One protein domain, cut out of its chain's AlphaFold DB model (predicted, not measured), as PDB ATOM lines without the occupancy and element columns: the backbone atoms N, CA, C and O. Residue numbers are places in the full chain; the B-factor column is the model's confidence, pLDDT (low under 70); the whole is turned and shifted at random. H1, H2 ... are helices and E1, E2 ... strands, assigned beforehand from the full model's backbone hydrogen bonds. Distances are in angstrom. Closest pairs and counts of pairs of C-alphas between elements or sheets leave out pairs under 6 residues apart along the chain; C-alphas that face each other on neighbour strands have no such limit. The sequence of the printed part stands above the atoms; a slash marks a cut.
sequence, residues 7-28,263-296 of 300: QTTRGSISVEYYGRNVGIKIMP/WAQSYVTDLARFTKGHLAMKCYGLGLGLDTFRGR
ATOM      1  N   GLN A   7     130.504 183.808 205.919       83.81
ATOM      2  CA  GLN A   7     130.736 183.396 207.297       83.81
ATOM      3  C   GLN A   7     132.103 183.898 207.744       83.81
ATOM      4  O   GLN A   7     133.104 183.714 207.052       83.81
ATOM      5  N   THR A   8     132.161 184.510 208.924       83.56
ATOM      6  CA  THR A   8     133.427 184.938 209.524       83.56
ATOM      7  C   THR A   8     133.875 183.897 210.539       83.56
ATOM      8  O   THR A   8     133.118 183.501 211.422       83.56
ATOM      9  N   THR A   9     135.113 183.419 210.440       77.25
ATOM     10  CA  THR A   9     135.659 182.455 211.403       77.25
ATOM     11  C   THR A   9     137.153 182.675 211.599       77.25
ATOM     12  O   THR A   9     137.912 182.648 210.636       77.25
ATOM     13  N   ARG A  10     137.608 182.841 212.851       72.44
ATOM     14  CA  ARG A  10     139.039 182.987 213.219       72.44
ATOM     15  C   ARG A  10     139.802 184.029 212.370       72.44
ATOM     16  O   ARG A  10     140.895 183.750 211.882       72.44
ATOM     17  N   GLY A  11     139.207 185.206 212.161       78.00
ATOM     18  CA  GLY A  11     139.833 186.300 211.401       78.00
ATOM     19  C   GLY A  11     139.917 186.070 209.887       78.00
ATOM     20  O   GLY A  11     140.714 186.710 209.211       78.00
ATOM     21  N   SER A  12     139.116 185.146 209.358       84.06
ATOM     22  CA  SER A  12     138.963 184.903 207.923       84.06
ATOM     23  C   SER A  12     137.494 184.992 207.528       84.06
ATOM     24  O   SER A  12     136.620 184.669 208.338       84.06
ATOM     25  N   ILE A  13     137.235 185.431 206.301       88.81
ATOM     26  CA  ILE A  13     135.904 185.516 205.702       88.81
ATOM     27  C   ILE A  13     135.794 184.382 204.687       88.81
ATOM     28  O   ILE A  13     136.613 184.291 203.783       88.81
ATOM     29  N   SER A  14     134.805 183.507 204.824       86.56
ATOM     30  CA  SER A  14     134.452 182.527 203.799       86.56
ATOM     31  C   SER A  14     133.235 183.039 203.048       86.56
ATOM     32  O   SER A  14     132.220 183.322 203.676       86.56
ATOM     33  N   VAL A  15     133.329 183.142 201.727       87.81
ATOM     34  CA  VAL A  15     132.230 183.549 200.846       87.81
ATOM     35  C   VAL A  15     131.772 182.335 200.056       87.81
ATOM     36  O   VAL A  15     132.609 181.634 199.485       87.81
ATOM     37  N   GLU A  16     130.469 182.077 200.023       79.69
ATOM     38  CA  GLU A  16     129.920 181.116 199.069       79.69
ATOM     39  C   GLU A  16     129.700 181.815 197.726       79.69
ATOM     40  O   GLU A  16     128.998 182.818 197.629       79.69
ATOM     41  N   TYR A  17     130.354 181.310 196.685       80.25
ATOM     42  CA  TYR A  17     130.271 181.877 195.348       80.25
ATOM     43  C   TYR A  17     130.240 180.772 194.302       80.25
ATOM     44  O   TYR A  17     131.218 180.038 194.127       80.25
ATOM     45  N   TYR A  18     129.110 180.650 193.609       75.19
ATOM     46  CA  TYR A  18     128.857 179.582 192.649       75.19
ATOM     47  C   TYR A  18     129.227 178.186 193.194       75.19
ATOM     48  O   TYR A  18     130.072 177.479 192.636       75.19
ATOM     49  N   GLY A  19     128.642 177.811 194.338       72.44
ATOM     50  CA  GLY A  19     128.855 176.502 194.969       72.44
ATOM     51  C   GLY A  19     130.284 176.257 195.476       72.44
ATOM     52  O   GLY A  19     130.611 175.146 195.908       72.44
ATOM     53  N   ARG A  20     131.160 177.272 195.446       76.12
ATOM     54  CA  ARG A  20     132.528 177.223 195.976       76.12
ATOM     55  C   ARG A  20     132.618 178.042 197.256       76.12
ATOM     56  O   ARG A  20     132.145 179.169 197.303       76.12
ATOM     57  N   ASN A  21     133.307 177.506 198.261       79.00
ATOM     58  CA  ASN A  21     133.734 178.303 199.412       79.00
ATOM     59  C   ASN A  21     135.052 178.996 199.078       79.00
ATOM     60  O   ASN A  21     136.061 178.323 198.867       79.00
ATOM     61  N   VAL A  22     135.044 180.321 199.066       85.25
ATOM     62  CA  VAL A  22     136.225 181.157 198.865       85.25
ATOM     63  C   VAL A  22     136.650 181.734 200.209       85.25
ATOM     64  O   VAL A  22     135.959 182.575 200.777       85.25
ATOM     65  N   GLY A  23     137.786 181.267 200.728       86.56
ATOM     66  CA  GLY A  23     138.399 181.806 201.941       86.56
ATOM     67  C   GLY A  23     139.213 183.065 201.641       86.56
ATOM     68  O   GLY A  23     140.104 183.046 200.797       86.56
ATOM     69  N   ILE A  24     138.926 184.147 202.355       90.06
ATOM     70  CA  ILE A  24     139.593 185.444 202.266       90.06
ATOM     71  C   ILE A  24     140.212 185.734 203.632       90.06
ATOM     72  O   ILE A  24     139.517 185.806 204.650       90.06
ATOM     73  N   LYS A  25     141.533 185.901 203.666       89.75
ATOM     74  CA  LYS A  25     142.274 186.227 204.883       89.75
ATOM     75  C   LYS A  25     143.429 187.163 204.561       89.75
ATOM     76  O   LYS A  25     144.132 186.969 203.573       89.75
ATOM     77  N   ILE A  26     143.638 188.153 205.422       89.12
ATOM     78  CA  ILE A  26     144.799 189.039 205.359       89.12
ATOM     79  C   ILE A  26     145.927 188.378 206.148       89.12
ATOM     80  O   ILE A  26     145.766 188.059 207.326       89.12
ATOM     81  N   MET A  27     147.059 188.144 205.489       89.75
ATOM     82  CA  MET A  27     148.220 187.479 206.080       89.75
ATOM     83  C   MET A  27     149.481 188.256 205.683       89.75
ATOM     84  O   MET A  27     150.041 187.979 204.620       89.75
ATOM     85  N   PRO A  28     149.910 189.254 206.479       90.44
ATOM     86  CA  PRO A  28     151.131 189.990 206.182       90.44
ATOM     87  C   PRO A  28     152.325 189.038 206.263       90.44
ATOM     88  O   PRO A  28     152.454 188.268 207.216       90.44
ATOM     89  N   TRP A 263     154.419 183.055 208.461       95.38
ATOM     90  CA  TRP A 263     153.470 183.360 207.391       95.38
ATOM     91  C   TRP A 263     153.184 182.132 206.514       95.38
ATOM     92  O   TRP A 263     152.018 181.772 206.335       95.38
ATOM     93  N   ALA A 264     154.225 181.445 206.033       96.00
ATOM     94  CA  ALA A 264     154.083 180.271 205.172       96.00
ATOM     95  C   ALA A 264     153.350 179.123 205.885       96.00
ATOM     96  O   ALA A 264     152.421 178.537 205.330       96.00
ATOM     97  N   GLN A 265     153.711 178.838 207.141       95.25
ATOM     98  CA  GLN A 265     153.047 177.810 207.943       95.25
ATOM     99  C   GLN A 265     151.571 178.148 208.189       95.25
ATOM    100  O   GLN A 265     150.703 177.279 208.065       95.25
ATOM    101  N   SER A 266     151.277 179.412 208.500       92.31
ATOM    102  CA  SER A 266     149.908 179.884 208.703       92.31
ATOM    103  C   SER A 266     149.078 179.736 207.428       92.31
ATOM    104  O   SER A 266     147.954 179.239 207.487       92.31
ATOM    105  N   TYR A 267     149.642 180.109 206.275       93.25
ATOM    106  CA  TYR A 267     148.980 179.987 204.979       93.25
ATOM    107  C   TYR A 267     148.635 178.530 204.650       93.25
ATOM    108  O   TYR A 267     147.483 178.224 204.355       93.25
ATOM    109  N   VAL A 268     149.605 177.614 204.761       94.31
ATOM    110  CA  VAL A 268     149.400 176.179 204.486       94.31
ATOM    111  C   VAL A 268     148.349 175.581 205.424       94.31
ATOM    112  O   VAL A 268     147.484 174.820 204.987       94.31
ATOM    113  N   THR A 269     148.381 175.958 206.704       91.94
ATOM    114  CA  THR A 269     147.411 175.495 207.708       91.94
ATOM    115  C   THR A 269     145.990 175.941 207.361       91.94
ATOM    116  O   THR A 269     145.058 175.132 207.388       91.94
ATOM    117  N   ASP A 270     145.809 177.212 207.001       89.31
ATOM    118  CA  ASP A 270     144.499 177.727 206.606       89.31
ATOM    119  C   ASP A 270     144.038 177.140 205.266       89.31
ATOM    120  O   ASP A 270     142.873 176.764 205.140       89.31
ATOM    121  N   LEU A 271     144.936 176.966 204.294       90.06
ATOM    122  CA  LEU A 271     144.623 176.330 203.014       90.06
ATOM    123  C   LEU A 271     144.112 174.895 203.207       90.06
ATOM    124  O   LEU A 271     143.067 174.532 202.661       90.06
ATOM    125  N   ALA A 272     144.795 174.090 204.025       89.38
ATOM    126  CA  ALA A 272     144.362 172.732 204.353       89.38
ATOM    127  C   ALA A 272     142.993 172.727 205.053       89.38
ATOM    128  O   ALA A 272     142.135 171.884 204.785       89.38
ATOM    129  N   ARG A 273     142.743 173.712 205.923       84.94
ATOM    130  CA  ARG A 273     141.459 173.867 206.612       84.94
ATOM    131  C   ARG A 273     140.323 174.212 205.648       84.94
ATOM    132  O   ARG A 273     139.260 173.597 205.744       84.94
ATOM    133  N   PHE A 274     140.528 175.160 204.736       82.06
ATOM    134  CA  PHE A 274     139.510 175.562 203.760       82.06
ATOM    135  C   PHE A 274     139.226 174.475 202.720       82.06
ATOM    136  O   PHE A 274     138.099 174.362 202.240       82.06
ATOM    137  N   THR A 275     140.213 173.630 202.418       83.62
ATOM    138  CA  THR A 275     140.085 172.553 201.424       83.62
ATOM    139  C   THR A 275     139.678 171.196 202.010       83.62
ATOM    140  O   THR A 275     139.373 170.287 201.239       83.62
ATOM    141  N   LYS A 276     139.557 171.048 203.342       82.06
ATOM    142  CA  LYS A 276     139.260 169.770 204.038       82.06
ATOM    143  C   LYS A 276     138.062 168.987 203.475       82.06
ATOM    144  O   LYS A 276     138.052 167.763 203.530       82.06
ATOM    145  N   GLY A 277     137.045 169.677 202.956       73.88
ATOM    146  CA  GLY A 277     135.847 169.066 202.364       73.88
ATOM    147  C   GLY A 277     135.746 169.202 200.845       73.88
ATOM    148  O   GLY A 277     134.709 168.856 200.291       73.88
ATOM    149  N   HIS A 278     136.767 169.737 200.171       73.56
ATOM    150  CA  HIS A 278     136.691 170.081 198.751       73.56
ATOM    151  C   HIS A 278     136.507 168.846 197.859       73.56
ATOM    152  O   HIS A 278     135.629 168.846 197.006       73.56
ATOM    153  N   LEU A 279     137.252 167.765 198.111       68.94
ATOM    154  CA  LEU A 279     137.164 166.528 197.317       68.94
ATOM    155  C   LEU A 279     135.819 165.794 197.463       68.94
ATOM    156  O   LEU A 279     135.438 165.025 196.588       68.94
ATOM    157  N   ALA A 280     135.088 166.032 198.555       68.50
ATOM    158  CA  ALA A 280     133.770 165.442 198.787       68.50
ATOM    159  C   ALA A 280     132.628 166.235 198.123       68.50
ATOM    160  O   ALA A 280     131.471 165.818 198.184       68.50
ATOM    161  N   MET A 281     132.933 167.390 197.526       65.12
ATOM    162  CA  MET A 281     131.955 168.311 196.955       65.12
ATOM    163  C   MET A 281     131.911 168.164 195.435       65.12
ATOM    164  O   MET A 281     132.919 168.350 194.761       65.12
ATOM    165  N   LYS A 282     130.729 167.863 194.887       62.69
ATOM    166  CA  LYS A 282     130.482 167.923 193.442       62.69
ATOM    167  C   LYS A 282     129.853 169.271 193.103       62.69
ATOM    168  O   LYS A 282     128.818 169.624 193.663       62.69
ATOM    169  N   CYS A 283     130.488 170.013 192.201       59.97
ATOM    170  CA  CYS A 283     129.916 171.225 191.628       59.97
ATOM    171  C   CYS A 283     129.109 170.845 190.387       59.97
ATOM    172  O   CYS A 283     129.659 170.260 189.453       59.97
ATOM    173  N   TYR A 284     127.826 171.190 190.374       62.22
ATOM    174  CA  TYR A 284     126.970 170.987 189.212       62.22
ATOM    175  C   TYR A 284     126.793 172.323 188.496       62.22
ATOM    176  O   TYR A 284     126.241 173.273 189.053       62.22
ATOM    177  N   GLY A 285     127.302 172.403 187.267       56.00
ATOM    178  CA  GLY A 285     126.987 173.501 186.365       56.00
ATOM    179  C   GLY A 285     125.596 173.286 185.790       56.00
ATOM    180  O   GLY A 285     125.412 172.384 184.976       56.00
ATOM    181  N   LEU A 286     124.626 174.107 186.190       55.97
ATOM    182  CA  LEU A 286     123.382 174.249 185.441       55.97
ATOM    183  C   LEU A 286     123.718 175.068 184.189       55.97
ATOM    184  O   LEU A 286     123.683 176.297 184.187       55.97
ATOM    185  N   GLY A 287     124.167 174.379 183.134       49.78
ATOM    186  CA  GLY A 287     124.315 174.991 181.814       49.78
ATOM    187  C   GLY A 287     123.024 175.737 181.479       49.78
ATOM    188  O   GLY A 287     121.960 175.166 181.699       49.78
ATOM    189  N   LEU A 288     123.160 176.990 181.016       52.09
ATOM    190  CA  LEU A 288     122.145 178.042 180.764       52.09
ATOM    191  C   LEU A 288     122.342 179.342 181.577       52.09
ATOM    192  O   LEU A 288     121.535 180.256 181.459       52.09
ATOM    193  N   GLY A 289     123.434 179.486 182.339       49.44
ATOM    194  CA  GLY A 289     123.752 180.754 183.017       49.44
ATOM    195  C   GLY A 289     122.953 181.002 184.301       49.44
ATOM    196  O   GLY A 289     122.840 182.145 184.730       49.44
ATOM    197  N   LEU A 290     122.419 179.938 184.909       51.22
ATOM    198  CA  LEU A 290     121.781 179.954 186.226       51.22
ATOM    199  C   LEU A 290     122.694 179.314 187.283       51.22
ATOM    200  O   LEU A 290     123.569 178.507 186.961       51.22
ATOM    201  N   ASP A 291     122.486 179.715 188.539       51.66
ATOM    202  CA  ASP A 291     123.354 179.431 189.683       51.66
ATOM    203  C   ASP A 291     123.723 177.947 189.842       51.66
ATOM    204  O   ASP A 291     122.900 177.036 189.772       51.66
ATOM    205  N   THR A 292     125.004 177.701 190.102       53.31
ATOM    206  CA  THR A 292     125.546 176.381 190.452       53.31
ATOM    207  C   THR A 292     125.088 175.957 191.849       53.31
ATOM    208  O   THR A 292     125.261 176.718 192.804       53.31
ATOM    209  N   PHE A 293     124.620 174.719 191.994       55.66
ATOM    210  CA  PHE A 293     124.211 174.159 193.285       55.66
ATOM    211  C   PHE A 293     125.255 173.202 193.870       55.66
ATOM    212  O   PHE A 293     126.030 172.564 193.146       55.66
ATOM    213  N   ARG A 294     125.253 173.089 195.203       52.53
ATOM    214  CA  ARG A 294     126.194 172.274 195.979       52.53
ATOM    215  C   ARG A 294     125.448 171.205 196.778       52.53
ATOM    216  O   ARG A 294     124.540 171.524 197.535       52.53
ATOM    217  N   GLY A 295     125.854 169.940 196.643       53.00
ATOM    218  CA  GLY A 295     125.232 168.813 197.345       53.00
ATOM    219  C   GLY A 295     126.224 167.698 197.678       53.00
ATOM    220  O   GLY A 295     127.231 167.517 196.988       53.00
ATOM    221  N   ARG A 296     125.949 166.946 198.753       45.62
ATOM    222  CA  ARG A 296     126.661 165.695 199.070       45.62
ATOM    223  C   ARG A 296     126.033 164.542 198.276       45.62
ATOM    224  O   ARG A 296     124.809 164.513 198.152       45.62
TER     225      ARG A 296
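What this domain is: This is residues 7 to 28 and 263 to 296 of the 300 residues of the protein "Glyco_transf_20 domain-containing protein" of Monoraphidium neglectum (UniProt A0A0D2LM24). A small three-stranded sheet, E1-E2-E3, antiparallel, is packed by one end of helix H1, residues 270 to 275. The hairpin E4-E5 lies beyond, making a loose rod. The printed part has 56 residues with, in order, E1 E2 E3 H1 E4 E5, mixed class; radius of gyration of the C-alphas 13.4 A, spans 41 by 19 by 16 A.

How they stand to each other: E1, residues 7 to 9, E2, 12 to 17, and E3, 20 to 24, form a meander, each the antiparallel neighbour of the one before; N 7 and O 14 are 2.9 A apart, N 24 and O 13 2.7 A, within hydrogen-bond range. H1, residues 263 to 275, is on this sheet, height over the sheet 10.8 A, and over E3, only just not E2, where 2 C-alphas fall. The closest C-alphas of H1 and E3, Phe 274 and Gly 23, are 6.6 A apart. In H1 every O i to N i+4 pair is within range. E4, residues 282 to 284, and E5, 293 to 295, form an antiparallel hairpin; no N and O are within range.

Where its parts are: E1 begins at C-alpha 7 (130.736, 183.396, 207.297). E2 is 15.6 A long, H1 18.2 A. E5 ends at C-alpha 295 (125.232, 168.813, 197.345).

The domain as a whole: Residues 29 to 262 are not printed; C-alphas 28 and 263 are 7.1 A apart. Residues 279 to 296 have pLDDT under 70.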